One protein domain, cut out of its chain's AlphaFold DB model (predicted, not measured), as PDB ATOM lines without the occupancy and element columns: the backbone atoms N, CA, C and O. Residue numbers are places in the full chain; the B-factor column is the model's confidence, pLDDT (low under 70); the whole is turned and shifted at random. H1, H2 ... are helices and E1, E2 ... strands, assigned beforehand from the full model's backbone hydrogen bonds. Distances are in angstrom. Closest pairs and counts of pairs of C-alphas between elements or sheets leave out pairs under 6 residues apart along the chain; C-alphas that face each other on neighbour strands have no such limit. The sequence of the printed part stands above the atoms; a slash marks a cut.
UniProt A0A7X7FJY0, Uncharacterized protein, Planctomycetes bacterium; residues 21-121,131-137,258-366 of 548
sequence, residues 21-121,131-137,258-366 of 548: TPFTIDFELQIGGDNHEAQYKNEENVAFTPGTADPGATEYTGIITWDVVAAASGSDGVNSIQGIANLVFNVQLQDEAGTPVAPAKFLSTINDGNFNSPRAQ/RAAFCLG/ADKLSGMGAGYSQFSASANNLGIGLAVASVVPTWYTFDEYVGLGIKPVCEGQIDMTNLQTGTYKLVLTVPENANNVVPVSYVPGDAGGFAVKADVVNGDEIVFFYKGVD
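AT A GLANCE: This is residues 21 to 121, 131 to 137 and 258 to 366 of the 548 residues of an uncharacterized protein of Planctomycetes bacterium (UniProt A0A7X7FJY0). Little here is regular structure, but the core is a sandwich, two sheets face to face, with long loops beyond it; residues 286 to 295 stick out. The sheet E4, E6, E2, E1, E8 is mixed and curled; E5, E3, E7, E9 is antiparallel. Mostly strand, the 217 printed residues hold 66 in named elements, E1, H1, then E2 to E9; compact, radius of gyration of the C-alphas 19.2 A, spans 63 by 40 by 31 A.

HOW THE PARTS SIT: Start at E1, residues 21 to 31, antiparallel to E2, residues 63 to 75; N 24 and O 73 are within hydrogen-bond range, 2.8 A. H1, residues 37 to 41, its O i to N i+4 pair within range, is on neither sheet. E8, residues 352 to 354, is E1's parallel neighbour, N 25 to O 352 2.9 A.

IN THESE COORDINATES: Find C-alpha 21 at (86.277, 252.516, 369.996); E1 runs 30.8 A, E2 40.4 A. Then come E3, 90 to 95; E4, 105 to 108; E5, 260 to 262; E6, 306 to 311; E7, 318 to 325; E9, 356 to 362, ending at (124.518, 261.543, 363.025).

THE WHOLE: Cuts gap 18.2 A, C-alphas 121 to 131, and 25.4 A, 137 to 258. Links H1 to E2, E2 to E3, E5 to E6 and E7 to E8 are long. Of 83 residues under pLDDT 70, look at 258 to 304.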
ATOM      1  N   THR A  21      84.835 252.363 369.823       84.06
ATOM      2  CA  THR A  21      86.277 252.516 369.996       84.06
ATOM      3  C   THR A  21      86.633 253.987 369.803       84.06
ATOM      4  O   THR A  21      86.111 254.618 368.882       84.06
ATOM      5  N   PRO A  22      87.478 254.560 370.675       86.38
ATOM      6  CA  PRO A  22      87.855 255.965 370.575       86.38
ATOM      7  C   PRO A  22      88.539 256.248 369.234       86.38
ATOM      8  O   PRO A  22      89.322 255.424 368.747       86.38
ATOM      9  N   PHE A  23      88.256 257.411 368.652       84.81
ATOM     10  CA  PHE A  23      88.936 257.870 367.446       84.81
ATOM     11  C   PHE A  23      90.366 258.270 367.798       84.81
ATOM     12  O   PHE A  23      90.590 259.167 368.608       84.81
ATOM     13  N   THR A  24      91.332 257.602 367.183       87.94
ATOM     14  CA  THR A  24      92.761 257.805 367.417       87.94
ATOM     15  C   THR A  24      93.424 258.256 366.125       87.94
ATOM     16  O   THR A  24      93.126 257.701 365.068       87.94
ATOM     17  N   ILE A  25      94.305 259.253 366.202       86.19
ATOM     18  CA  ILE A  25      95.230 259.621 365.124       86.19
ATOM     19  C   ILE A  25      96.648 259.342 365.619       86.19
ATOM     20  O   ILE A  25      97.076 259.918 366.618       86.19
ATOM     21  N   ASP A  26      97.363 258.483 364.909       88.12
ATOM     22  CA  ASP A  26      98.759 258.153 365.161       88.12
ATOM     23  C   ASP A  26      99.613 258.800 364.069       88.12
ATOM     24  O   ASP A  26      99.403 258.551 362.878       88.12
ATOM     25  N   PHE A  27     100.546 259.659 364.470       89.44
ATOM     26  CA  PHE A  27     101.605 260.130 363.586       89.44
ATOM     27  C   PHE A  27     102.787 259.159 363.652       89.44
ATOM     28  O   PHE A  27     103.102 258.653 364.723       89.44
ATOM     29  N   GLU A  28     103.440 258.929 362.520       90.31
ATOM     30  CA  GLU A  28     104.679 258.161 362.398       90.31
ATOM     31  C   GLU A  28     105.728 259.048 361.720       90.31
ATOM     32  O   GLU A  28     105.480 259.603 360.644       90.31
ATOM     33  N   LEU A  29     106.882 259.206 362.363       91.06
ATOM     34  CA  LEU A  29     108.052 259.880 361.815       91.06
ATOM     35  C   LEU A  29     108.928 258.877 361.074       91.06
ATOM     36  O   LEU A  29     109.274 257.814 361.584       91.06
ATOM     37  N   GLN A  30     109.362 259.265 359.884       91.50
ATOM     38  CA  GLN A  30     110.272 258.482 359.063       91.50
ATOM     39  C   GLN A  30     111.462 259.348 358.634       91.50
ATOM     40  O   GLN A  30     111.352 260.570 358.487       91.50
ATOM     41  N   ILE A  31     112.635 258.725 358.482       92.06
ATOM     42  CA  ILE A  31     113.888 259.412 358.135       92.06
ATOM     43  C   ILE A  31     114.652 258.660 357.033       92.06
ATOM     44  O   ILE A  31     114.631 257.429 356.971       92.06
ATOM     45  N   GLY A  32     115.347 259.388 356.154       86.75
ATOM     46  CA  GLY A  32     116.183 258.808 355.094       86.75
ATOM     47  C   GLY A  32     115.461 258.431 353.792       86.75
ATOM     48  O   GLY A  32     115.932 257.536 353.093       86.75
ATOM     49  N   GLY A  33     114.343 259.091 353.471       86.62
ATOM     50  CA  GLY A  33     113.637 258.969 352.185       86.62
ATOM     51  C   GLY A  33     114.310 259.715 351.020       86.62
ATOM     52  O   GLY A  33     115.369 260.326 351.183       86.62
ATOM     53  N   ASP A  34     113.688 259.704 349.840       86.06
ATOM     54  CA  ASP A  34     114.154 260.441 348.652       86.06
ATOM     55  C   ASP A  34     113.098 261.463 348.215       86.06
ATOM     56  O   ASP A  34     111.978 261.105 347.842       86.06
ATOM     57  N   ASN A  35     113.470 262.744 348.238       81.38
ATOM     58  CA  ASN A  35     112.640 263.846 347.748       81.38
ATOM     59  C   ASN A  35     112.669 263.993 346.221       81.38
ATOM     60  O   ASN A  35     111.993 264.868 345.684       81.38
ATOM     61  N   HIS A  36     113.457 263.169 345.524       83.94
ATOM     62  CA  HIS A  36     113.618 263.182 344.075       83.94
ATOM     63  C   HIS A  36     113.964 264.573 343.537       83.94
ATOM     64  O   HIS A  36     113.477 265.008 342.492       83.94
ATOM     65  N   GLU A  37     114.829 265.282 344.262       79.44
ATOM     66  CA  GLU A  37     115.204 266.666 343.982       79.44
ATOM     67  C   GLU A  37     115.678 266.869 342.534       79.44
ATOM     68  O   GLU A  37     115.326 267.852 341.881       79.44
ATOM     69  N   ALA A  38     116.450 265.916 342.002       82.38
ATOM     70  CA  ALA A  38     116.946 265.961 340.630       82.38
ATOM     71  C   ALA A  38     115.807 265.877 339.602       82.38
ATOM     72  O   ALA A  38     115.794 266.637 338.634       82.38
ATOM     73  N   GLN A  39     114.838 264.986 339.821       82.06
ATOM     74  CA  GLN A  39     113.643 264.843 338.989       82.06
ATOM     75  C   GLN A  39     112.771 266.096 339.081       82.06
ATOM     76  O   GLN A  39     112.371 266.641 338.052       82.06
ATOM     77  N   TYR A  40     112.586 266.638 340.285       72.94
ATOM     78  CA  TYR A  40     111.858 267.888 340.477       72.94
ATOM     79  C   TYR A  40     112.525 269.064 339.738       72.94
ATOM     80  O   TYR A  40     111.849 269.845 339.064       72.94
ATOM     81  N   LYS A  41     113.862 269.164 339.783       75.50
ATOM     82  CA  LYS A  41     114.647 270.156 339.019       75.50
ATOM     83  C   LYS A  41     114.533 269.969 337.497       75.50
ATOM     84  O   LYS A  41     114.725 270.939 336.767       75.50
ATOM     85  N   ASN A  42     114.160 268.775 337.033       80.12
ATOM     86  CA  ASN A  42     113.872 268.455 335.631       80.12
ATOM     87  C   ASN A  42     112.374 268.543 335.275       80.12
ATOM     88  O   ASN A  42     111.979 268.085 334.207       80.12
ATOM     89  N   GLU A  43     111.548 269.131 336.149       77.88
ATOM     90  CA  GLU A  43     110.090 269.253 335.983       77.88
ATOM     91  C   GLU A  43     109.345 267.906 335.917       77.88
ATOM     92  O   GLU A  43     108.204 267.831 335.458       77.88
ATOM     93  N   GLU A  44     109.961 266.838 336.421       77.69
ATOM     94  CA  GLU A  44     109.317 265.544 336.595       77.69
ATOM     95  C   GLU A  44     108.606 265.508 337.955       77.69
ATOM     96  O   GLU A  44     109.218 265.654 339.013       77.69
ATOM     97  N   ASN A  45     107.288 265.296 337.937       71.81
ATOM     98  CA  ASN A  45     106.486 265.188 339.154       71.81
ATOM     99  C   ASN A  45     106.576 263.764 339.721       71.81
ATOM    100  O   ASN A  45     105.718 262.921 339.445       71.81
ATOM    101  N   VAL A  46     107.622 263.497 340.503       76.31
ATOM    102  CA  VAL A  46     107.791 262.235 341.235       76.31
ATOM    103  C   VAL A  46     107.421 262.462 342.699       76.31
ATOM    104  O   VAL A  46     107.898 263.402 343.324       76.31
ATOM    105  N   ALA A  47     106.537 261.621 343.237       72.62
ATOM    106  CA  ALA A  47     106.168 261.682 344.649       72.62
ATOM    107  C   ALA A  47     107.333 261.212 345.527       72.62
ATOM    108  O   ALA A  47     108.002 260.252 345.151       72.62
ATOM    109  N   PHE A  48     107.507 261.829 346.697       77.31
ATOM    110  CA  PHE A  48     108.503 261.435 347.693       77.31
ATOM    111  C   PHE A  48     108.483 259.929 347.958       77.31
ATOM    112  O   PHE A  48     107.415 259.308 348.075       77.31
ATOM    113  N   THR A  49     109.677 259.348 348.039       85.75
ATOM    114  CA  THR A  49     109.872 257.969 348.483       85.75
ATOM    115  C   THR A  49     110.046 257.978 350.002       85.75
ATOM    116  O   THR A  49     111.056 258.519 350.455       85.75
ATOM    117  N   PRO A  50     109.102 257.393 350.773       82.31
ATOM    118  CA  PRO A  50     109.137 257.395 352.237       82.31
ATOM    119  C   PRO A  50     110.448 256.863 352.820       82.31
ATOM    120  O   PRO A  50     111.101 256.005 352.210       82.31
ATOM    121  N   GLY A  51     110.828 257.380 353.990       83.75
ATOM    122  CA  GLY A  51     111.994 256.918 354.739       83.75
ATOM    123  C   GLY A  51     111.766 255.596 355.480       83.75
ATOM    124  O   GLY A  51     110.940 254.762 355.109       83.75
ATOM    125  N   THR A  52     112.536 255.381 356.547       82.81
ATOM    126  CA  THR A  52     112.328 254.274 357.494       82.81
ATOM    127  C   THR A  52     111.919 254.811 358.863       82.81
ATOM    128  O   THR A  52     112.494 255.792 359.335       82.81
ATOM    129  N   ALA A  53     110.941 254.159 359.499       79.44
ATOM    130  CA  ALA A  53     110.500 254.453 360.867       79.44
ATOM    131  C   ALA A  53     111.461 253.894 361.936       79.44
ATOM    132  O   ALA A  53     111.526 254.389 363.055       79.44
ATOM    133  N   ASP A  54     112.250 252.872 361.584       80.94
ATOM    134  CA  ASP A  54     113.325 252.337 362.423       80.94
ATOM    135  C   ASP A  54     114.632 252.373 361.621       80.94
ATOM    136  O   ASP A  54     114.905 251.481 360.807       80.94
ATOM    137  N   PRO A  55     115.442 253.429 361.772       76.12
ATOM    138  CA  PRO A  55     116.689 253.557 361.041       76.12
ATOM    139  C   PRO A  55     117.762 252.611 361.594       76.12
ATOM    140  O   PRO A  55     118.811 252.438 360.966       76.12
ATOM    141  N   GLY A  56     117.528 251.971 362.747       73.62
ATOM    142  CA  GLY A  56     118.504 251.126 363.419       73.62
ATOM    143  C   GLY A  56     119.835 251.850 363.648       73.62
ATOM    144  O   GLY A  56     119.881 252.987 364.105       73.62
ATOM    145  N   ALA A  57     120.942 251.184 363.309       64.56
ATOM    146  CA  ALA A  57     122.302 251.725 363.427       64.56
ATOM    147  C   ALA A  57     122.768 252.509 362.181       64.56
ATOM    148  O   ALA A  57     123.973 252.626 361.951       64.56
ATOM    149  N   THR A  58     121.844 252.975 361.336       77.19
ATOM    150  CA  THR A  58     122.202 253.717 360.122       77.19
ATOM    151  C   THR A  58     122.840 255.051 360.498       77.19
ATOM    152  O   THR A  58     122.295 255.826 361.280       77.19
ATOM    153  N   GLU A  59     124.028 255.289 359.951       87.56
ATOM    154  CA  GLU A  59     124.800 256.510 360.149       87.56
ATOM    155  C   GLU A  59     124.389 257.545 359.096       87.56
ATOM    156  O   GLU A  59     124.515 257.293 357.896       87.56
ATOM    157  N   TYR A  60     123.910 258.707 359.544       90.56
ATOM    158  CA  TYR A  60     123.532 259.816 358.667       90.56
ATOM    159  C   TYR A  60     124.622 260.890 358.620       90.56
ATOM    160  O   TYR A  60     125.318 261.121 359.605       90.56
ATOM    161  N   THR A  61     124.752 261.586 357.489       90.50
ATOM    162  CA  THR A  61     125.702 262.696 357.289       90.50
ATOM    163  C   THR A  61     125.055 263.799 356.461       90.50
ATOM    164  O   THR A  61     124.244 263.500 355.588       90.50
ATOM    165  N   GLY A  62     125.471 265.053 356.642       88.75
ATOM    166  CA  GLY A  62     125.006 266.164 355.807       88.75
ATOM    167  C   GLY A  62     123.540 266.532 356.048       88.75
ATOM    168  O   GLY A  62     123.142 266.686 357.202       88.75
ATOM    169  N   ILE A  63     122.782 266.707 354.962       88.12
ATOM    170  CA  ILE A  63     121.339 266.986 354.976       88.12
ATOM    171  C   ILE A  63     120.579 265.663 355.075       88.12
ATOM    172  O   ILE A  63     120.881 264.722 354.340       88.12
ATOM    173  N   ILE A  64     119.576 265.605 355.949       90.50
ATOM    174  CA  ILE A  64     118.730 264.422 356.124       90.50
ATOM    175  C   ILE A  64     117.297 264.724 355.691       90.50
ATOM    176  O   ILE A  64     116.739 265.746 356.075       90.50
ATOM    177  N   THR A  65     116.693 263.829 354.916       90.44
ATOM    178  CA  THR A  65     115.269 263.857 354.559       90.44
ATOM    179  C   THR A  65     114.418 263.214 355.651       90.44
ATOM    180  O   THR A  65     114.824 262.227 356.271       90.44
ATOM    181  N   TRP A  66     113.225 263.755 355.869       90.50
ATOM    182  CA  TRP A  66     112.244 263.223 356.812       90.50
ATOM    183  C   TRP A  66     110.838 263.341 356.248       90.50
ATOM    184  O   TRP A  66     110.561 264.201 355.408       90.50
ATOM    185  N   ASP A  67     109.946 262.508 356.760       88.50
ATOM    186  CA  ASP A  67     108.531 262.557 356.451       88.50
ATOM    187  C   ASP A  67     107.662 262.142 357.639       88.50
ATOM    188  O   ASP A  67     108.117 261.532 358.607       88.50
ATOM    189  N   VAL A  68     106.407 262.575 357.590       87.00
ATOM    190  CA  VAL A  68     105.374 262.285 358.581       87.00
ATOM    191  C   VAL A  68     104.260 261.549 357.871       87.00
ATOM    192  O   VAL A  68     103.671 262.072 356.922       87.00
ATOM    193  N   VAL A  69     103.919 260.371 358.370       86.19
ATOM    194  CA  VAL A  69     102.728 259.620 357.975       86.19
ATOM    195  C   VAL A  69     101.694 259.759 359.087       86.19
ATOM    196  O   VAL A  69     102.035 259.808 360.262       86.19
ATOM    197  N   ALA A  70     100.417 259.875 358.728       85.44
ATOM    198  CA  ALA A  70      99.329 259.903 359.700       85.44
ATOM    199  C   ALA A  70      98.348 258.770 359.405       85.44
ATOM    200  O   ALA A  70      97.870 258.626 358.275       85.44
ATOM    201  N   ALA A  71      98.027 257.992 360.431       85.94
ATOM    202  CA  ALA A  71      97.018 256.949 360.393       85.94
ATOM    203  C   ALA A  71      95.898 257.289 361.376       85.94
ATOM    204  O   ALA A  71      96.145 257.813 362.459       85.94
ATOM    205  N   ALA A  72      94.653 256.992 361.010       84.06
ATOM    206  CA  ALA A  72      93.517 257.132 361.912       84.06
ATOM    207  C   ALA A  72      92.821 255.788 362.119       84.06
ATOM    208  O   ALA A  72      92.647 255.010 361.179       84.06
ATOM    209  N   SER A  73      92.408 255.523 363.355       85.75
ATOM    210  CA  SER A  73      91.690 254.313 363.759       85.75
ATOM    211  C   SER A  73      90.550 254.644 364.729       85.75
ATOM    212  O   SER A  73      90.478 255.748 365.265       85.75
ATOM    213  N   GLY A  74      89.602 253.719 364.908       85.50
ATOM    214  CA  GLY A  74      88.410 253.924 365.742       85.50
ATOM    215  C   GLY A  74      87.089 253.792 364.978       85.50
ATOM    216  O   GLY A  74      87.068 253.683 363.750       85.50
ATOM    217  N   SER A  75      85.980 253.741 365.716       81.31
ATOM    218  CA  SER A  75      84.620 253.669 365.174       81.31
ATOM    219  C   SER A  75      83.592 254.037 366.245       81.31
ATOM    220  O   SER A  75      83.681 253.598 367.393       81.31
ATOM    221  N   ASP A  76      82.545 254.756 365.847       79.94
ATOM    222  CA  ASP A  76      81.363 255.018 366.680       79.94
ATOM    223  C   ASP A  76      80.395 253.814 366.758       79.94
ATOM    224  O   ASP A  76      79.306 253.910 367.324       79.94
ATOM    225  N   GLY A  77      80.785 252.665 366.192       78.00
ATOM    226  CA  GLY A  77      79.970 251.456 366.117       78.00
ATOM    227  C   GLY A  77      78.986 251.434 364.943       78.00
ATOM    228  O   GLY A  77      78.274 250.444 364.789       78.00
ATOM    229  N   VAL A  78      78.932 252.474 364.108       75.12
ATOM    230  CA  VAL A  78      78.072 252.531 362.909       75.12
ATOM    231  C   VAL A  78      78.867 252.945 361.671       75.12
ATOM    232  O   VAL A  78      78.641 252.413 360.585       75.12
ATOM    233  N   ASN A  79      79.824 253.849 361.841       72.81
ATOM    234  CA  ASN A  79      80.562 254.508 360.783       72.81
ATOM    235  C   ASN A  79      82.049 254.130 360.832       72.81
ATOM    236  O   ASN A  79      82.662 254.009 361.900       72.81
ATOM    237  N   SER A  80      82.633 253.954 359.645       70.94
ATOM    238  CA  SER A  80      84.078 253.867 359.446       70.94
ATOM    239  C   SER A  80      84.676 255.256 359.233       70.94
ATOM    240  O   SER A  80      83.995 256.189 358.802       70.94
ATOM    241  N   ILE A  81      85.971 255.377 359.504       72.00
ATOM    242  CA  ILE A  81      86.745 256.594 359.258       72.00
ATOM    243  C   ILE A  81      86.864 256.837 357.753       72.00
ATOM    244  O   ILE A  81      87.156 255.910 356.998       72.00
ATOM    245  N   GLN A  82      86.639 258.081 357.326       70.69
ATOM    246  CA  GLN A  82      86.696 258.476 355.913       70.69
ATOM    247  C   GLN A  82      87.917 259.338 355.555       70.69
ATOM    248  O   GLN A  82      88.104 259.677 354.389       70.69
ATOM    249  N   GLY A  83      88.737 259.725 356.533       71.88
ATOM    250  CA  GLY A  83      89.844 260.654 356.321       71.88
ATOM    251  C   GLY A  83      90.519 261.086 357.616       71.88
ATOM    252  O   GLY A  83      90.145 260.657 358.708       71.88
ATOM    253  N   ILE A  84      91.467 262.008 357.484       73.50
ATOM    254  CA  ILE A  84      91.946 262.853 358.579       73.50
ATOM    255  C   ILE A  84      91.946 264.291 358.067       73.50
ATOM    256  O   ILE A  84      92.221 264.534 356.890       73.50
ATOM    257  N   ALA A  85      91.608 265.248 358.922       74.94
ATOM    258  CA  ALA A  85      91.651 266.655 358.565       74.94
ATOM    259  C   ALA A  85      92.198 267.504 359.710       74.94
ATOM    260  O   ALA A  85      92.190 267.104 360.877       74.94
ATOM    261  N   ASN A  86      92.644 268.708 359.339       76.06
ATOM    262  CA  ASN A  86      93.125 269.721 360.267       76.06
ATOM    263  C   ASN A  86      94.245 269.201 361.186       76.06
ATOM    264  O   ASN A  86      94.169 269.289 362.412       76.06
ATOM    265  N   LEU A  87      95.260 268.605 360.557       80.00
ATOM    266  CA  LEU A  87      96.434 268.091 361.247       80.00
ATOM    267  C   LEU A  87      97.184 269.253 361.907       80.00
ATOM    268  O   LEU A  87      97.417 270.271 361.269       80.00
ATOM    269  N   VAL A  88      97.538 269.121 363.181       82.00
ATOM    270  CA  VAL A  88      98.335 270.099 363.926       82.00
ATOM    271  C   VAL A  88      99.346 269.336 364.770       82.00
ATOM    272  O   VAL A  88      98.986 268.677 365.747       82.00
ATOM    273  N   PHE A  89     100.613 269.455 364.391       83.44
ATOM    274  CA  PHE A  89     101.764 268.883 365.082       83.44
ATOM    275  C   PHE A  89     102.963 269.841 364.985       83.44
ATOM    276  O   PHE A  89     102.952 270.796 364.203       83.44
ATOM    277  N   ASN A  90     103.987 269.591 365.798       85.44
ATOM    278  CA  ASN A  90     105.297 270.227 365.715       85.44
ATOM    279  C   ASN A  90     106.353 269.160 365.474       85.44
ATOM    280  O   ASN A  90     106.245 268.073 366.036       85.44
ATOM    281  N   VAL A  91     107.404 269.512 364.741       87.94
ATOM    282  CA  VAL A  91     108.607 268.687 364.599       87.94
ATOM    283  C   VAL A  91     109.787 269.455 365.191       87.94
ATOM    284  O   VAL A  91     109.947 270.649 364.921       87.94
ATOM    285  N   GLN A  92     110.586 268.792 366.026       88.94
ATOM    286  CA  GLN A  92     111.751 269.381 366.684       88.94
ATOM    287  C   GLN A  92     112.940 268.424 366.654       88.94
ATOM    288  O   GLN A  92     112.797 267.239 366.952       88.94
ATOM    289  N   LEU A  93     114.121 268.959 366.347       91.75
ATOM    290  CA  LEU A  93     115.378 268.233 366.507       91.75
ATOM    291  C   LEU A  93     115.925 268.447 367.924       91.75
ATOM    292  O   LEU A  93     116.094 269.584 368.371       91.75
ATOM    293  N   GLN A  94     116.240 267.355 368.608       93.56
ATOM    294  CA  GLN A  94     116.811 267.341 369.951       93.56
ATOM    295  C   GLN A  94     118.099 266.509 369.995       93.56
ATOM    296  O   GLN A  94     118.335 265.644 369.149       93.56
ATOM    297  N   ASP A  95     118.946 266.774 370.986       92.19
ATOM    298  CA  ASP A  95     120.092 265.930 371.316       92.19
ATOM    299  C   ASP A  95     119.646 264.672 372.087       92.19
ATOM    300  O   ASP A  95     118.469 264.492 372.410       92.19
ATOM    301  N   GLU A  96     120.588 263.781 372.404       92.62
ATOM    302  CA  GLU A  96     120.311 262.568 373.188       92.62
ATOM    303  C   GLU A  96     119.658 262.865 374.554       92.62
ATOM    304  O   GLU A  96     118.868 262.059 375.054       92.62
ATOM    305  N   ALA A  97     119.942 264.031 375.144       92.75
ATOM    306  CA  ALA A  97     119.388 264.466 376.423       92.75
ATOM    307  C   ALA A  97     117.984 265.096 376.303       92.75
ATOM    308  O   ALA A  97     117.378 265.413 377.330       92.75
ATOM    309  N   GLY A  98     117.454 265.254 375.085       91.38
ATOM    310  CA  GLY A  98     116.166 265.895 374.815       91.38
ATOM    311  C   GLY A  98     116.231 267.426 374.779       91.38
ATOM    312  O   GLY A  98     115.198 268.095 374.837       91.38
ATOM    313  N   THR A  99     117.430 268.006 374.710       90.75
ATOM    314  CA  THR A  99     117.614 269.454 374.565       90.75
ATOM    315  C   THR A  99     117.477 269.831 373.094       90.75
ATOM    316  O   THR A  99     118.096 269.181 372.252       90.75
ATOM    317  N   PRO A 100     116.720 270.882 372.745       87.25
ATOM    318  CA  PRO A 100     116.622 271.313 371.359       87.25
ATOM    319  C   PRO A 100     117.971 271.740 370.770       87.25
ATOM    320  O   PRO A 100     118.767 272.410 371.433       87.25
ATOM    321  N   VAL A 101     118.220 271.369 369.512       83.94
ATOM    322  CA  VAL A 101     119.520 271.561 368.854       83.94
ATOM    323  C   VAL A 101     119.459 272.716 367.858       83.94
ATOM    324  O   VAL A 101     118.914 272.591 366.765       83.94
ATOM    325  N   ALA A 102     120.099 273.831 368.206       75.00
ATOM    326  CA  ALA A 102     120.420 274.910 367.273       75.00
ATOM    327  C   ALA A 102     121.890 274.774 366.816       75.00
ATOM    328  O   ALA A 102     122.740 274.463 367.652       75.00
ATOM    329  N   PRO A 103     122.230 275.007 365.529       59.81
ATOM    330  CA  PRO A 103     121.465 275.753 364.525       59.81
ATOM    331  C   PRO A 103     120.846 274.881 363.412       59.81
ATOM    332  O   PRO A 103     120.854 275.311 362.258       59.81
ATOM    333  N   ALA A 104     120.360 273.670 363.705       70.12
ATOM    334  CA  ALA A 104     119.770 272.818 362.669       70.12
ATOM    335  C   ALA A 104     118.667 273.564 361.907       70.12
ATOM    336  O   ALA A 104     117.825 274.217 362.524       70.12
ATOM    337  N   LYS A 105     118.692 273.506 360.571       78.44
ATOM    338  CA  LYS A 105     117.720 274.219 359.733       78.44
ATOM    339  C   LYS A 105     116.757 273.229 359.110       78.44
ATOM    340  O   LYS A 105     117.180 272.363 358.350       78.44
ATOM    341  N   PHE A 106     115.472 273.392 359.400       79.44
ATOM    342  CA  PHE A 106     114.417 272.696 358.677       79.44
ATOM    343  C   PHE A 106     114.207 273.360 357.322       79.44
ATOM    344  O   PHE A 106     113.972 274.566 357.233       79.44
ATOM    345  N   LEU A 107     114.305 272.546 356.284       76.44
ATOM    346  CA  LEU A 107     114.142 272.910 354.893       76.44
ATOM    347  C   LEU A 107     112.953 272.140 354.313       76.44
ATOM    348  O   LEU A 107     112.566 271.074 354.796       76.44
ATOM    349  N   SER A 108     112.363 272.691 353.265       69.75
ATOM    350  CA  SER A 108     111.313 272.013 352.512       69.75
ATOM    351  C   SER A 108     111.902 270.984 351.542       69.75
ATOM    352  O   SER A 108     112.999 271.199 351.039       69.75
ATOM    353  N   THR A 109     111.172 269.921 351.184       66.31
ATOM    354  CA  THR A 109     111.641 268.923 350.197       66.31
ATOM    355  C   THR A 109     111.991 269.504 348.833       66.31
ATOM    356  O   THR A 109     112.817 268.936 348.126       66.31
ATOM    357  N   ILE A 110     111.399 270.640 348.470       61.50
ATOM    358  CA  ILE A 110     111.657 271.331 347.200       61.50
ATOM    359  C   ILE A 110     112.850 272.297 347.297       61.50
ATOM    360  O   ILE A 110     113.430 272.669 346.274       61.50
ATOM    361  N   ASN A 111     113.210 272.728 348.507       61.66
ATOM    362  CA  ASN A 111     114.250 273.720 348.737       61.66
ATOM    363  C   ASN A 111     115.418 273.084 349.494       61.66
ATOM    364  O   ASN A 111     115.389 272.992 350.714       61.66
ATOM    365  N   ASP A 112     116.470 272.733 348.763       60.78
ATOM    366  CA  ASP A 112     117.755 272.243 349.282       60.78
ATOM    367  C   ASP A 112     118.612 273.355 349.929       60.78
ATOM    368  O   ASP A 112     119.794 273.158 350.217       60.78
ATOM    369  N   GLY A 113     118.051 274.554 350.116       60.12
ATOM    370  CA  GLY A 113     118.771 275.745 350.558       60.12
ATOM    371  C   GLY A 113     119.637 276.371 349.461       60.12
ATOM    372  O   GLY A 113     120.399 277.301 349.741       60.12
ATOM    373  N   ASN A 114     119.548 275.886 348.218       59.72
ATOM    374  CA  ASN A 114     120.324 276.382 347.092       59.72
ATOM    375  C   ASN A 114     119.431 277.160 346.115       59.72
ATOM    376  O   ASN A 114     118.531 276.616 345.476       59.72
ATOM    377  N   PHE A 115     119.734 278.440 345.893       60.12
ATOM    378  CA  PHE A 115     118.981 279.337 344.997       60.12
ATOM    379  C   PHE A 115     119.081 278.990 343.493       60.12
ATOM    380  O   PHE A 115     118.730 279.797 342.632       60.12
ATOM    381  N   ASN A 116     119.573 277.801 343.142       61.78
ATOM    382  CA  ASN A 116     119.946 277.425 341.777       61.78
ATOM    383  C   ASN A 116     118.845 276.685 340.997       61.78
ATOM    384  O   ASN A 116     119.085 276.250 339.870       61.78
ATOM    385  N   SER A 117     117.646 276.523 341.558       58.41
ATOM    386  CA  SER A 117     116.519 275.954 340.814       58.41
ATOM    387  C   SER A 117     116.019 276.935 339.735       58.41
ATOM    388  O   SER A 117     115.843 278.118 340.032       58.41
ATOM    389  N   PRO A 118     115.691 276.479 338.509       54.47
ATOM    390  CA  PRO A 118     115.004 277.304 337.506       54.47
ATOM    391  C   PRO A 118     113.707 277.943 338.033       54.47
ATOM    392  O   PRO A 118     113.299 279.005 337.568       54.47
ATOM    393  N   ARG A 119     113.072 277.328 339.043       52.34
ATOM    394  CA  ARG A 119     111.898 277.888 339.730       52.34
ATOM    395  C   ARG A 119     112.255 278.975 340.751       52.34
ATOM    396  O   ARG A 119     111.448 279.875 340.938       52.34
ATOM    397  N   ALA A 120     113.461 278.958 341.328       50.19
ATOM    398  CA  ALA A 120     113.958 280.013 342.220       50.19
ATOM    399  C   ALA A 120     114.296 281.314 341.465       50.19
ATOM    400  O   ALA A 120     114.185 282.404 342.017       50.19
ATOM    401  N   GLN A 121     114.653 281.224 340.179       47.69
ATOM    402  CA  GLN A 121     114.945 282.400 339.344       47.69
ATOM    403  C   GLN A 121     113.690 283.112 338.807       47.69
ATOM    404  O   GLN A 121     113.787 284.242 338.332       47.69
ATOM    405  N   ARG A 131     111.326 278.066 355.155       40.19
ATOM    406  CA  ARG A 131     111.069 277.404 356.451       40.19
ATOM    407  C   ARG A 131     109.792 276.567 356.542       40.19
ATOM    408  O   ARG A 131     109.508 276.037 357.612       40.19
ATOM    409  N   ALA A 132     108.999 276.454 355.479       40.97
ATOM    410  CA  ALA A 132     107.746 275.702 355.530       40.97
ATOM    411  C   ALA A 132     107.904 274.344 354.833       40.97
ATOM    412  O   ALA A 132     107.962 274.285 353.606       40.97
ATOM    413  N   ALA A 133     107.947 273.251 355.603       46.09
ATOM    414  CA  ALA A 133     107.650 271.931 355.048       46.09
ATOM    415  C   ALA A 133     106.226 271.974 354.459       46.09
ATOM    416  O   ALA A 133     105.310 272.541 355.062       46.09
ATOM    417  N   PHE A 134     106.050 271.502 353.226       51.22
ATOM    418  CA  PHE A 134     104.772 271.648 352.530       51.22
ATOM    419  C   PHE A 134     103.793 270.554 352.965       51.22
ATOM    420  O   PHE A 134     104.167 269.394 353.124       51.22
ATOM    421  N   CYS A 135     102.518 270.920 353.100       43.75
ATOM    422  CA  CYS A 135     101.417 269.961 353.105       43.75
ATOM    423  C   CYS A 135     100.954 269.739 351.662       43.75
ATOM    424  O   CYS A 135     100.727 270.704 350.924       43.75
ATOM    425  N   LEU A 136     100.750 268.482 351.269       42.72
ATOM    426  CA  LEU A 136     100.077 268.156 350.014       42.72
ATOM    427  C   LEU A 136      98.594 268.549 350.119       42.72
ATOM    428  O   LEU A 136      97.777 267.834 350.696       42.72
ATOM    429  N   GLY A 137      98.234 269.702 349.556       37.94
ATOM    430  CA  GLY A 137      96.850 269.992 349.188       37.94
ATOM    431  C   GLY A 137      96.486 269.168 347.955       37.94
ATOM    432  O   GLY A 137      97.076 269.347 346.893       37.94
ATOM    433  N   ALA A 258     114.970 278.389 365.754       57.16
ATOM    434  CA  ALA A 258     115.481 277.769 364.523       57.16
ATOM    435  C   ALA A 258     115.349 276.229 364.508       57.16
ATOM    436  O   ALA A 258     115.317 275.627 363.443       57.16
ATOM    437  N   ASP A 259     115.232 275.627 365.688       53.16
ATOM    438  CA  ASP A 259     115.126 274.194 365.971       53.16
ATOM    439  C   ASP A 259     113.698 273.626 365.890       53.16
ATOM    440  O   ASP A 259     113.530 272.409 366.003       53.16
ATOM    441  N   LYS A 260     112.671 274.473 365.733       57.06
ATOM    442  CA  LYS A 260     111.264 274.060 365.808       57.06
ATOM    443  C   LYS A 260     110.495 274.442 364.552       57.06
ATOM    444  O   LYS A 260     110.395 275.612 364.183       57.06
ATOM    445  N   LEU A 261     109.835 273.451 363.968       59.09
ATOM    446  CA  LEU A 261     108.796 273.655 362.972       59.09
ATOM    447  C   LEU A 261     107.436 273.656 363.682       59.09
ATOM    448  O   LEU A 261     107.011 272.630 364.214       59.09
ATOM    449  N   SER A 262     106.780 274.820 363.745       53.03
ATOM    450  CA  SER A 262     105.542 275.011 364.513       53.03
ATOM    451  C   SER A 262     104.336 275.239 363.607       53.03
ATOM    452  O   SER A 262     104.275 276.254 362.917       53.03
ATOM    453  N   GLY A 263     103.343 274.349 363.700       49.78
ATOM    454  CA  GLY A 263     101.995 274.543 363.161       49.78
ATOM    455  C   GLY A 263     101.880 274.416 361.640       49.78
ATOM    456  O   GLY A 263     102.140 275.359 360.901       49.78
ATOM    457  N   MET A 264     101.379 273.270 361.176       51.72
ATOM    458  CA  MET A 264     101.066 273.031 359.763       51.72
ATOM    459  C   MET A 264      99.595 272.689 359.583       51.72
ATOM    460  O   MET A 264      99.221 271.530 359.650       51.72
ATOM    461  N   GLY A 265      98.751 273.697 359.355       38.47
ATOM    462  CA  GLY A 265      97.331 273.482 359.074       38.47
ATOM    463  C   GLY A 265      97.080 273.207 357.590       38.47
ATOM    464  O   GLY A 265      97.344 274.064 356.749       38.47
ATOM    465  N   ALA A 266      96.516 272.046 357.256       42.50
ATOM    466  CA  ALA A 266      95.901 271.826 355.947       42.50
ATOM    467  C   ALA A 266      94.454 272.356 355.974       42.50
ATOM    468  O   ALA A 266      93.581 271.767 356.613       42.50
ATOM    469  N   GLY A 267      94.211 273.498 355.324       31.67
ATOM    470  CA  GLY A 267      92.878 274.095 355.188       31.67
ATOM    471  C   GLY A 267      92.232 273.769 353.839       31.67
ATOM    472  O   GLY A 267      92.908 273.773 352.815       31.67
ATOM    473  N   TYR A 268      90.914 273.548 353.828       37.81
ATOM    474  CA  TYR A 268      90.108 273.435 352.605       37.81
ATOM    475  C   TYR A 268      89.225 274.674 352.433       37.81
ATOM    476  O   TYR A 268      88.668 275.174 353.410       37.81
ATOM    477  N   SER A 269      89.059 275.157 351.197       30.83
ATOM    478  CA  SER A 269      88.158 276.278 350.889       30.83
ATOM    479  C   SER A 269      86.711 275.838 350.634       30.83
ATOM    480  O   SER A 269      85.800 276.597 350.956       30.83
ATOM    481  N   GLN A 270      86.476 274.623 350.117       32.59
ATOM    482  CA  GLN A 270      85.157 273.983 349.996       32.59
ATOM    483  C   GLN A 270      85.288 272.449 350.055       32.59
ATOM    484  O   GLN A 270      86.212 271.886 349.474       32.59
ATOM    485  N   PHE A 271      84.352 271.777 350.734       37.59
ATOM    486  CA  PHE A 271      84.221 270.314 350.760       37.59
ATOM    487  C   PHE A 271      82.959 269.915 349.978       37.59
ATOM    488  O   PHE A 271      81.857 270.344 350.326       37.59
ATOM    489  N   SER A 272      83.108 269.130 348.905       37.62
ATOM    490  CA  SER A 272      81.971 268.622 348.124       37.62
ATOM    491  C   SER A 272      81.487 267.302 348.714       37.62
ATOM    492  O   SER A 272      82.183 266.298 348.632       37.62
ATOM    493  N   ALA A 273      80.267 267.285 349.253       37.91
ATOM    494  CA  ALA A 273      79.625 266.101 349.832       37.91
ATOM    495  C   ALA A 273      79.071 265.099 348.790       37.91
ATOM    496  O   ALA A 273      78.275 264.223 349.137       37.91
ATOM    497  N   SER A 274      79.438 265.211 347.508       42.78
ATOM    498  CA  SER A 274      79.259 264.077 346.594       42.78
ATOM    499  C   SER A 274      80.178 262.950 347.071       42.78
ATOM    500  O   SER A 274      81.304 263.217 347.473       42.78
ATOM    501  N   ALA A 275      79.700 261.703 347.052       43.03
ATOM    502  CA  ALA A 275      80.328 260.514 347.653       43.03
ATOM    503  C   ALA A 275      81.760 260.161 347.168       43.03
ATOM    504  O   ALA A 275      82.263 259.083 347.470       43.03
ATOM    505  N   ASN A 276      82.415 261.055 346.427       44.03
ATOM    506  CA  ASN A 276      83.648 260.826 345.693       44.03
ATOM    507  C   ASN A 276      84.808 261.743 346.133       44.03
ATOM    508  O   ASN A 276      85.934 261.485 345.728       44.03
ATOM    509  N   ASN A 277      84.575 262.771 346.963       42.41
ATOM    510  CA  ASN A 277      85.620 263.719 347.381       42.41
ATOM    511  C   ASN A 277      85.872 263.626 348.894       42.41
ATOM    512  O   ASN A 277      85.444 264.469 349.678       42.41
ATOM    513  N   LEU A 278      86.534 262.539 349.290       43.34
ATOM    514  CA  LEU A 278      86.947 262.244 350.664       43.34
ATOM    515  C   LEU A 278      88.301 262.926 350.965       43.34
ATOM    516  O   LEU A 278      89.026 263.272 350.038       43.34
ATOM    517  N   GLY A 279      88.596 263.195 352.245       41.97
ATOM    518  CA  GLY A 279      89.716 264.040 352.711       41.97
ATOM    519  C   GLY A 279      91.135 263.565 352.339       41.97
ATOM    520  O   GLY A 279      91.312 262.663 351.525       41.97
ATOM    521  N   ILE A 280      92.171 264.185 352.933       42.19
ATOM    522  CA  ILE A 280      93.584 263.805 352.714       42.19
ATOM    523  C   ILE A 280      93.733 262.287 352.877       42.19
ATOM    524  O   ILE A 280      93.478 261.761 353.958       42.19
ATOM    525  N   GLY A 281      94.151 261.625 351.790       40.94
ATOM    526  CA  GLY A 281      94.660 260.256 351.776       40.94
ATOM    527  C   GLY A 281      93.702 259.133 351.352       40.94
ATOM    528  O   GLY A 281      93.959 257.978 351.680       40.94
ATOM    529  N   LEU A 282      92.668 259.416 350.554       36.34
ATOM    530  CA  LEU A 282      92.009 258.366 349.767       36.34
ATOM    531  C   LEU A 282      92.591 258.341 348.345       36.34
ATOM    532  O   LEU A 282      92.298 259.206 347.521       36.34
ATOM    533  N   ALA A 283      93.443 257.355 348.049       34.03
ATOM    534  CA  ALA A 283      93.922 257.140 346.689       34.03
ATOM    535  C   ALA A 283      92.746 256.672 345.821       34.03
ATOM    536  O   ALA A 283      92.318 255.521 345.909       34.03
ATOM    537  N   VAL A 284      92.221 257.550 344.966       37.00
ATOM    538  CA  VAL A 284      91.332 257.121 343.884       37.00
ATOM    539  C   VAL A 284      92.199 256.344 342.903       37.00
ATOM    540  O   VAL A 284      92.937 256.924 342.104       37.00
ATOM    541  N   ALA A 285      92.161 255.015 342.997       34.03
ATOM    542  CA  ALA A 285      92.700 254.163 341.954       34.03
ATOM    543  C   ALA A 285      92.025 254.554 340.633       34.03
ATOM    544  O   ALA A 285      90.803 254.521 340.484       34.03
ATOM    545  N   SER A 286      92.856 254.991 339.697       35.56
ATOM    546  CA  SER A 286      92.477 255.311 338.334       35.56
ATOM    547  C   SER A 286      91.742 254.136 337.677       35.56
ATOM    548  O   SER A 286      92.200 252.996 337.708       35.56
ATOM    549  N   VAL A 287      90.632 254.496 337.031       36.00
ATOM    550  CA  VAL A 287      89.755 253.731 336.134       36.00
ATOM    551  C   VAL A 287      88.967 252.585 336.772       36.00
ATOM    552  O   VAL A 287      89.405 251.442 336.838       36.00
ATOM    553  N   VAL A 288      87.704 252.878 337.081       33.25
ATOM    554  CA  VAL A 288      86.638 251.874 337.106       33.25
ATOM    555  C   VAL A 288      86.057 251.778 335.689       33.25
ATOM    556  O   VAL A 288      85.299 252.666 335.290       33.25
ATOM    557  N   PRO A 289      86.321 250.716 334.902       44.41
ATOM    558  CA  PRO A 289      85.304 250.207 334.009       44.41
ATOM    559  C   PRO A 289      84.213 249.630 334.898       44.41
ATOM    560  O   PRO A 289      84.430 248.769 335.748       44.41
ATOM    561  N   THR A 290      83.046 250.207 334.707       48.19
ATOM    562  CA  THR A 290      81.766 249.873 335.294       48.19
ATOM    563  C   THR A 290      81.610 248.358 335.553       48.19
ATOM    564  O   THR A 290      81.827 247.568 334.636       48.19
ATOM    565  N   TRP A 291      81.137 248.023 336.769       52.44
ATOM    566  CA  TRP A 291      80.367 246.833 337.221       52.44
ATOM    567  C   TRP A 291      81.047 246.019 338.358       52.44
ATOM    568  O   TRP A 291      81.756 245.059 338.097       52.44
ATOM    569  N   TYR A 292      80.694 246.341 339.618       46.12
ATOM    570  CA  TYR A 292      80.753 245.486 340.835       46.12
ATOM    571  C   TYR A 292      82.123 245.110 341.463       46.12
ATOM    572  O   TYR A 292      82.745 244.145 341.042       46.12
ATOM    573  N   THR A 293      82.539 245.813 342.533       36.22
ATOM    574  CA  THR A 293      82.528 245.446 343.986       36.22
ATOM    575  C   THR A 293      83.444 246.422 344.747       36.22
ATOM    576  O   THR A 293      84.605 246.576 344.390       36.22
ATOM    577  N   PHE A 294      82.916 247.099 345.771       40.12
ATOM    578  CA  PHE A 294      83.540 248.206 346.523       40.12
ATOM    579  C   PHE A 294      84.542 247.749 347.617       40.12
ATOM    580  O   PHE A 294      84.494 248.261 348.728       40.12
ATOM    581  N   ASP A 295      85.430 246.786 347.343       36.09
ATOM    582  CA  ASP A 295      86.160 246.090 348.428       36.09
ATOM    583  C   ASP A 295      87.682 246.314 348.532       36.09
ATOM    584  O   ASP A 295      88.306 245.715 349.401       36.09
ATOM    585  N   GLU A 296      88.305 247.224 347.778       41.47
ATOM    586  CA  GLU A 296      89.710 247.603 348.044       41.47
ATOM    587  C   GLU A 296      89.887 249.126 348.103       41.47
ATOM    588  O   GLU A 296      90.484 249.763 347.237       41.47
ATOM    589  N   TYR A 297      89.355 249.722 349.172       45.03
ATOM    590  CA  TYR A 297      89.800 251.031 349.646       45.03
ATOM    591  C   TYR A 297      91.201 250.868 350.240       45.03
ATOM    592  O   TYR A 297      91.360 250.328 351.335       45.03
ATOM    593  N   VAL A 298      92.231 251.304 349.513       38.84
ATOM    594  CA  VAL A 298      93.595 251.360 350.052       38.84
ATOM    595  C   VAL A 298      93.598 252.410 351.163       38.84
ATOM    596  O   VAL A 298      93.393 253.594 350.903       38.84
ATOM    597  N   GLY A 299      93.710 251.944 352.406       37.97
ATOM    598  CA  GLY A 299      93.589 252.776 353.597       37.97
ATOM    599  C   GLY A 299      94.649 253.876 353.674       37.97
ATOM    600  O   GLY A 299      95.738 253.775 353.106       37.97
ATOM    601  N   LEU A 300      94.306 254.921 354.422       42.56
ATOM    602  CA  LEU A 300      95.221 255.955 354.898       42.56
ATOM    603  C   LEU A 300      96.458 255.298 355.530       42.56
ATOM    604  O   LEU A 300      96.304 254.440 356.398       42.56
ATOM    605  N   GLY A 301      97.661 255.681 355.079       44.03
ATOM    606  CA  GLY A 301      98.928 255.187 355.644       44.03
ATOM    607  C   GLY A 301     100.066 254.885 354.657       44.03
ATOM    608  O   GLY A 301     101.131 254.473 355.091       44.03
ATOM    609  N   ILE A 302      99.887 255.068 353.340       51.25
ATOM    610  CA  ILE A 302     100.939 254.767 352.333       51.25
ATOM    611  C   ILE A 302     101.695 255.998 351.817       51.25
ATOM    612  O   ILE A 302     102.633 255.855 351.030       51.25
ATOM    613  N   LYS A 303     101.253 257.210 352.168       64.62
ATOM    614  CA  LYS A 303     101.805 258.466 351.646       64.62
ATOM    615  C   LYS A 303     102.030 259.469 352.777       64.62
ATOM    616  O   LYS A 303     101.168 259.554 353.654       64.62
ATOM    617  N   PRO A 304     103.138 260.226 352.738       64.56
ATOM    618  CA  PRO A 304     103.421 261.224 353.752       64.56
ATOM    619  C   PRO A 304     102.416 262.377 353.682       64.56
ATOM    620  O   PRO A 304     101.993 262.801 352.604       64.56
ATOM    621  N   VAL A 305     102.015 262.875 354.852       75.94
ATOM    622  CA  VAL A 305     101.194 264.086 355.001       75.94
ATOM    623  C   VAL A 305     102.048 265.353 355.005       75.94
ATOM    624  O   VAL A 305     101.561 266.426 354.649       75.94
ATOM    625  N   CYS A 306     103.315 265.219 355.397       80.56
ATOM    626  CA  CYS A 306     104.314 266.275 355.418       80.56
ATOM    627  C   CYS A 306     105.700 265.658 355.226       80.56
ATOM    628  O   CYS A 306     105.944 264.536 355.661       80.56
ATOM    629  N   GLU A 307     106.596 266.395 354.587       82.50
ATOM    630  CA  GLU A 307     107.948 265.956 354.260       82.50
ATOM    631  C   GLU A 307     108.896 267.155 354.254       82.50
ATOM    632  O   GLU A 307     108.501 268.283 353.934       82.50
ATOM    633  N   GLY A 308     110.166 266.920 354.570       84.50
ATOM    634  CA  GLY A 308     111.176 267.967 354.556       84.50
ATOM    635  C   GLY A 308     112.606 267.450 354.554       84.50
ATOM    636  O   GLY A 308     112.893 266.261 354.402       84.50
ATOM    637  N   GLN A 309     113.518 268.395 354.728       85.44
ATOM    638  CA  GLN A 309     114.943 268.179 354.915       85.44
ATOM    639  C   GLN A 309     115.400 268.867 356.211       85.44
ATOM    640  O   GLN A 309     114.766 269.812 356.683       85.44
ATOM    641  N   ILE A 310     116.490 268.395 356.811       87.44
ATOM    642  CA  ILE A 310     117.156 269.020 357.960       87.44
ATOM    643  C   ILE A 310     118.630 269.160 357.607       87.44
ATOM    644  O   ILE A 310     119.321 268.160 357.401       87.44
ATOM    645  N   ASP A 311     119.122 270.394 357.544       86.12
ATOM    646  CA  ASP A 311     120.553 270.659 357.424       86.12
ATOM    647  C   ASP A 311     121.218 270.495 358.792       86.12
ATOM    648  O   ASP A 311     121.067 271.328 359.693       86.12
ATOM    649  N   MET A 312     121.948 269.390 358.928       87.75
ATOM    650  CA  MET A 312     122.694 269.031 360.128       87.75
ATOM    651  C   MET A 312     124.206 269.248 359.964       87.75
ATOM    652  O   MET A 312     124.957 268.904 360.869       87.75
ATOM    653  N   THR A 313     124.680 269.833 358.854       82.25
ATOM    654  CA  THR A 313     126.113 269.875 358.469       82.25
ATOM    655  C   THR A 313     127.062 270.457 359.522       82.25
ATOM    656  O   THR A 313     128.234 270.089 359.553       82.25
ATOM    657  N   ASN A 314     126.569 271.341 360.393       79.38
ATOM    658  CA  ASN A 314     127.352 271.979 361.457       79.38
ATOM    659  C   ASN A 314     127.168 271.325 362.834       79.38
ATOM    660  O   ASN A 314     127.667 271.839 363.837       79.38
ATOM    661  N   LEU A 315     126.417 270.229 362.906       84.75
ATOM    662  CA  LEU A 315     126.224 269.479 364.136       84.75
ATOM    663  C   LEU A 315     127.388 268.520 364.370       84.75
ATOM    664  O   LEU A 315     128.133 268.161 363.456       84.75
ATOM    665  N   GLN A 316     127.566 268.139 365.628       86.25
ATOM    666  CA  GLN A 316     128.623 267.226 366.041       86.25
ATOM    667  C   GLN A 316     128.239 265.783 365.733       86.25
ATOM    668  O   GLN A 316     127.066 265.452 365.568       86.25
ATOM    669  N   THR A 317     129.236 264.906 365.692       89.44
ATOM    670  CA  THR A 317     128.983 263.466 365.733       89.44
ATOM    671  C   THR A 317     128.279 263.096 367.041       89.44
ATOM    672  O   THR A 317     128.791 263.387 368.123       89.44
ATOM    673  N   GLY A 318     127.121 262.440 366.957       90.75
ATOM    674  CA  GLY A 318     126.347 262.073 368.138       90.75
ATOM    675  C   GLY A 318     124.998 261.426 367.840       90.75
ATOM    676  O   GLY A 318     124.588 261.267 366.690       90.75
ATOM    677  N   THR A 319     124.311 261.049 368.913       92.81
ATOM    678  CA  THR A 319     122.933 260.558 368.868       92.81
ATOM    679  C   THR A 319     121.973 261.740 368.961       92.81
ATOM    680  O   THR A 319     122.097 262.576 369.858       92.81
ATOM    681  N   TYR A 320     121.007 261.788 368.051       92.94
ATOM    682  CA  TYR A 320     119.981 262.823 367.981       92.94
ATOM    683  C   TYR A 320     118.589 262.201 367.975       92.94
ATOM    684  O   TYR A 320     118.413 261.010 367.699       92.94
ATOM    685  N   LYS A 321     117.600 263.035 368.284       94.44
ATOM    686  CA  LYS A 321     116.185 262.687 368.260       94.44
ATOM    687  C   LYS A 321     115.441 263.653 367.359       94.44
ATOM    688  O   LYS A 321     115.610 264.865 367.487       94.44
ATOM    689  N   LEU A 322     114.587 263.136 366.490       92.81
ATOM    690  CA  LEU A 322     113.563 263.935 365.833       92.81
ATOM    691  C   LEU A 322     112.237 263.612 366.518       92.81
ATOM    692  O   LEU A 322     111.819 262.457 366.556       92.81
ATOM    693  N   VAL A 323     111.622 264.630 367.112       92.62
ATOM    694  CA  VAL A 323     110.441 264.476 367.961       92.62
ATOM    695  C   VAL A 323     109.264 265.186 367.313       92.62
ATOM    696  O   VAL A 323     109.317 266.395 367.064       92.62
ATOM    697  N   LEU A 324     108.190 264.439 367.077       92.06
ATOM    698  CA  LEU A 324     106.903 264.957 366.651       92.06
ATOM    699  C   LEU A 324     105.979 265.040 367.859       92.06
ATOM    700  O   LEU A 324     105.629 264.040 368.479       92.06
ATOM    701  N   THR A 325     105.551 266.256 368.180       89.44
ATOM    702  CA  THR A 325     104.628 266.512 369.291       89.44
ATOM    703  C   THR A 325     103.316 267.074 368.785       89.44
ATOM    704  O   THR A 325     103.269 267.823 367.812       89.44
ATOM    705  N   VAL A 326     102.235 266.755 369.487       85.12
ATOM    706  CA  VAL A 326     100.908 267.293 369.201       85.12
ATOM    707  C   VAL A 326     100.537 268.256 370.326       85.12
ATOM    708  O   VAL A 326     100.466 267.831 371.480       85.12
ATOM    709  N   PRO A 327     100.325 269.551 370.036       82.50
ATOM    710  CA  PRO A 327      99.883 270.507 371.046       82.50
ATOM    711  C   PRO A 327      98.569 270.083 371.716       82.50
ATOM    712  O   PRO A 327      97.667 269.577 371.054       82.50
ATOM    713  N   GLU A 328      98.392 270.368 373.008       80.00
ATOM    714  CA  GLU A 328      97.142 270.043 373.725       80.00
ATOM    715  C   GLU A 328      95.904 270.736 373.121       80.00
ATOM    716  O   GLU A 328      94.783 270.225 373.179       80.00
ATOM    717  N   ASN A 329      96.109 271.906 372.510       76.94
ATOM    718  CA  ASN A 329      95.083 272.674 371.807       76.94
ATOM    719  C   ASN A 329      94.911 272.264 370.335       76.94
ATOM    720  O   ASN A 329      94.145 272.913 369.618       76.94
ATOM    721  N   ALA A 330      95.588 271.210 369.879       75.81
ATOM    722  CA  ALA A 330      95.424 270.701 368.531       75.81
ATOM    723  C   ALA A 330      93.989 270.199 368.317       75.81
ATOM    724  O   ALA A 330      93.418 269.443 369.112       75.81
ATOM    725  N   ASN A 331      93.393 270.634 367.216       77.31
ATOM    726  CA  ASN A 331      92.046 270.279 366.793       77.31
ATOM    727  C   ASN A 331      92.091 269.300 365.612       77.31
ATOM    728  O   ASN A 331      91.346 269.462 364.652       77.31
ATOM    729  N   ASN A 332      92.947 268.276 365.706       78.31
ATOM    730  CA  ASN A 332      92.967 267.166 364.754       78.31
ATOM    731  C   ASN A 332      91.595 266.487 364.741       78.31
ATOM    732  O   ASN A 332      91.087 266.082 365.796       78.31
ATOM    733  N   VAL A 333      90.982 266.381 363.564       79.62
ATOM    734  CA  VAL A 333      89.641 265.811 363.428       79.62
ATOM    735  C   VAL A 333      89.625 264.624 362.478       79.62
ATOM    736  O   VAL A 333      90.332 264.581 361.470       79.62
ATOM    737  N   VAL A 334      88.758 263.672 362.799       75.00
ATOM    738  CA  VAL A 334      88.452 262.506 361.981       75.00
ATOM    739  C   VAL A 334      87.067 262.728 361.362       75.00
ATOM    740  O   VAL A 334      86.092 262.906 362.101       75.00
ATOM    741  N   PRO A 335      86.935 262.760 360.025       67.25
ATOM    742  CA  PRO A 335      85.642 262.749 359.365       67.25
ATOM    743  C   PRO A 335      84.954 261.409 359.628       67.25
ATOM    744  O   PRO A 335      85.493 260.340 359.319       67.25
ATOM    745  N   VAL A 336      83.755 261.484 360.193       64.94
ATOM    746  CA  VAL A 336      82.846 260.345 360.345       64.94
ATOM    747  C   VAL A 336      81.791 260.412 359.249       64.94
ATOM    748  O   VAL A 336      81.487 261.492 358.740       64.94
ATOM    749  N   SER A 337      81.259 259.256 358.847       63.25
ATOM    750  CA  SER A 337      80.287 259.185 357.755       63.25
ATOM    751  C   SER A 337      79.110 260.130 358.007       63.25
ATOM    752  O   SER A 337      78.447 260.059 359.042       63.25
ATOM    753  N   TYR A 338      78.849 261.011 357.039       60.25
ATOM    754  CA  TYR A 338      77.745 261.961 357.099       60.25
ATOM    755  C   TYR A 338      76.414 261.215 357.225       60.25
ATOM    756  O   TYR A 338      76.040 260.453 356.331       60.25
ATOM    757  N   VAL A 339      75.683 261.463 358.314       57.84
ATOM    758  CA  VAL A 339      74.282 261.059 358.442       57.84
ATOM    759  C   VAL A 339      73.422 262.237 357.974       57.84
ATOM    760  O   VAL A 339      73.392 263.274 358.643       57.84
ATOM    761  N   PRO A 340      72.722 262.130 356.829       50.19
ATOM    762  CA  PRO A 340      71.872 263.208 356.346       50.19
ATOM    763  C   PRO A 340      70.784 263.553 357.370       50.19
ATOM    764  O   PRO A 340      69.904 262.737 357.637       50.19
ATOM    765  N   GLY A 341      70.836 264.770 357.921       60.12
ATOM    766  CA  GLY A 341      69.842 265.286 358.873       60.12
ATOM    767  C   GLY A 341      70.409 265.788 360.202       60.12
ATOM    768  O   GLY A 341      69.740 266.592 360.851       60.12
ATOM    769  N   ASP A 342      71.638 265.407 360.569       58.53
ATOM    770  CA  ASP A 342      72.283 265.877 361.799       58.53
ATOM    771  C   ASP A 342      73.191 267.085 361.522       58.53
ATOM    772  O   ASP A 342      74.253 266.994 360.901       58.53
ATOM    773  N   ALA A 343      72.763 268.261 361.987       44.75
ATOM    774  CA  ALA A 343      73.563 269.477 361.913       44.75
ATOM    775  C   ALA A 343      74.804 269.348 362.819       44.75
ATOM    776  O   ALA A 343      74.679 269.311 364.041       44.75
ATOM    777  N   GLY A 344      75.996 269.299 362.214       52.19
ATOM    778  CA  GLY A 344      77.288 269.299 362.921       52.19
ATOM    779  C   GLY A 344      78.087 267.989 362.872       52.19
ATOM    780  O   GLY A 344      79.197 267.959 363.389       52.19
ATOM    781  N   GLY A 345      77.586 266.932 362.224       53.25
ATOM    782  CA  GLY A 345      78.216 265.599 362.208       53.25
ATOM    783  C   GLY A 345      79.352 265.375 361.198       53.25
ATOM    784  O   GLY A 345      79.587 264.237 360.813       53.25
ATOM    785  N   PHE A 346      80.025 266.420 360.707       59.03
ATOM    786  CA  PHE A 346      80.976 266.282 359.587       59.03
ATOM    787  C   PHE A 346      82.401 265.907 360.008       59.03
ATOM    788  O   PHE A 346      83.169 265.395 359.196       59.03
ATOM    789  N   ALA A 347      82.769 266.165 361.262       68.62
ATOM    790  CA  ALA A 347      84.070 265.806 361.802       68.62
ATOM    791  C   ALA A 347      83.997 265.733 363.328       68.62
ATOM    792  O   ALA A 347      83.385 266.589 363.968       68.62
ATOM    793  N   VAL A 348      84.636 264.723 363.907       72.81
ATOM    794  CA  VAL A 348      84.767 264.576 365.359       72.81
ATOM    795  C   VAL A 348      86.224 264.826 365.719       72.81
ATOM    796  O   VAL A 348      87.128 264.386 365.008       72.81
ATOM    797  N   LYS A 349      86.472 265.563 366.805       79.62
ATOM    798  CA  LYS A 349      87.824 265.683 367.360       79.62
ATOM    799  C   LYS A 349      88.330 264.279 367.690       79.62
ATOM    800  O   LYS A 349      87.604 263.526 368.329       79.62
ATOM    801  N   ALA A 350      89.548 263.941 367.275       78.94
ATOM    802  CA  ALA A 350      90.154 262.690 367.711       78.94
ATOM    803  C   ALA A 350      90.232 262.661 369.248       78.94
ATOM    804  O   ALA A 350      90.649 263.640 369.877       78.94
ATOM    805  N   ASP A 351      89.805 261.549 369.841       84.25
ATOM    806  CA  ASP A 351      89.849 261.326 371.286       84.25
ATOM    807  C   ASP A 351      91.300 261.231 371.769       84.25
ATOM    808  O   ASP A 351      91.639 261.707 372.854       84.25
ATOM    809  N   VAL A 352      92.157 260.627 370.942       84.81
ATOM    810  CA  VAL A 352      93.585 260.440 371.198       84.81
ATOM    811  C   VAL A 352      94.368 260.860 369.960       84.81
ATOM    812  O   VAL A 352      94.028 260.483 368.840       84.81
ATOM    813  N   VAL A 353      95.429 261.640 370.158       80.06
ATOM    814  CA  VAL A 353      96.379 261.973 369.096       80.06
ATOM    815  C   VAL A 353      97.780 261.712 369.619       80.06
ATOM    816  O   VAL A 353      98.206 262.364 370.574       80.06
ATOM    817  N   ASN A 354      98.471 260.754 369.014       87.25
ATOM    818  CA  ASN A 354      99.795 260.331 369.443       87.25
ATOM    819  C   ASN A 354     100.857 260.935 368.521       87.25
ATOM    820  O   ASN A 354     100.735 260.874 367.299       87.25
ATOM    821  N   GLY A 355     101.872 261.552 369.129       88.19
ATOM    822  CA  GLY A 355     103.094 261.945 368.434       88.19
ATOM    823  C   GLY A 355     104.069 260.777 368.302       88.19
ATOM    824  O   GLY A 355     103.768 259.670 368.746       88.19
ATOM    825  N   ASP A 356     105.248 261.053 367.751       92.25
ATOM    826  CA  ASP A 356     106.283 260.042 367.528       92.25
ATOM    827  C   ASP A 356     107.686 260.576 367.844       92.25
ATOM    828  O   ASP A 356     107.912 261.788 367.901       92.25
ATOM    829  N   GLU A 357     108.636 259.672 368.054       93.31
ATOM    830  CA  GLU A 357     110.050 259.973 368.271       93.31
ATOM    831  C   GLU A 357     110.911 258.955 367.525       93.31
ATOM    832  O   GLU A 357     110.816 257.750 367.751       93.31
ATOM    833  N   ILE A 358     111.839 259.462 366.713       93.19
ATOM    834  CA  ILE A 358     112.869 258.655 366.061       93.19
ATOM    835  C   ILE A 358     114.246 259.057 366.588       93.19
ATOM    836  O   ILE A 358     114.609 260.236 366.623       93.19
ATOM    837  N   VAL A 359     115.019 258.057 367.012       92.50
ATOM    838  CA  VAL A 359     116.402 258.217 367.478       92.50
ATOM    839  C   VAL A 359     117.336 257.739 366.378       92.50
ATOM    840  O   VAL A 359     117.163 256.643 365.849       92.50
ATOM    841  N   PHE A 360     118.341 258.539 366.041       92.31
ATOM    842  CA  PHE A 360     119.290 258.207 364.983       92.31
ATOM    843  C   PHE A 360     120.697 258.701 365.319       92.31
ATOM    844  O   PHE A 360     120.889 259.612 366.130       92.31
ATOM    845  N   PHE A 361     121.697 258.085 364.692       92.25
ATOM    846  CA  PHE A 361     123.087 258.498 364.830       92.25
ATOM    847  C   PHE A 361     123.487 259.403 363.663       92.25
ATOM    848  O   PHE A 361     123.373 259.025 362.494       92.25
ATOM    849  N   TYR A 362     123.980 260.595 363.987       91.81
ATOM    850  CA  TYR A 362     124.518 261.543 363.025       91.81
ATOM    851  C   TYR A 362     126.038 261.580 363.126       91.81
ATOM    852  O   TYR A 362     126.597 261.782 364.205       91.81
ATOM    853  N   LYS A 363     126.717 261.428 361.994       90.31
ATOM    854  CA  LYS A 363     128.158 261.625 361.875       90.31
ATOM    855  C   LYS A 363     128.421 263.014 361.312       90.31
ATOM    856  O   LYS A 363     128.462 263.230 360.100       90.31
ATOM    857  N   GLY A 364     128.531 263.953 362.240       85.19
ATOM    858  CA  GLY A 364     128.778 265.355 361.971       85.19
ATOM    859  C   GLY A 364     130.260 265.700 361.976       85.19
ATOM    860  O   GLY A 364     131.110 264.925 361.533       85.19
ATOM    861  N   VAL A 365     130.572 266.892 362.477       79.94
ATOM    862  CA  VAL A 365     131.956 267.331 362.654       79.94
ATOM    863  C   VAL A 365     132.524 266.720 363.934       79.94
ATOM    864  O   VAL A 365     131.985 266.916 365.026       79.94
ATOM    865  N   ASP A 366     133.649 266.019 363.808       82.81
ATOM    866  CA  ASP A 366     134.433 265.572 364.956       82.81
ATOM    867  C   ASP A 366     135.198 266.770 365.528       82.81
ATOM    868  O   ASP A 366     136.293 267.111 365.071       82.81
TER     869      ASP A 366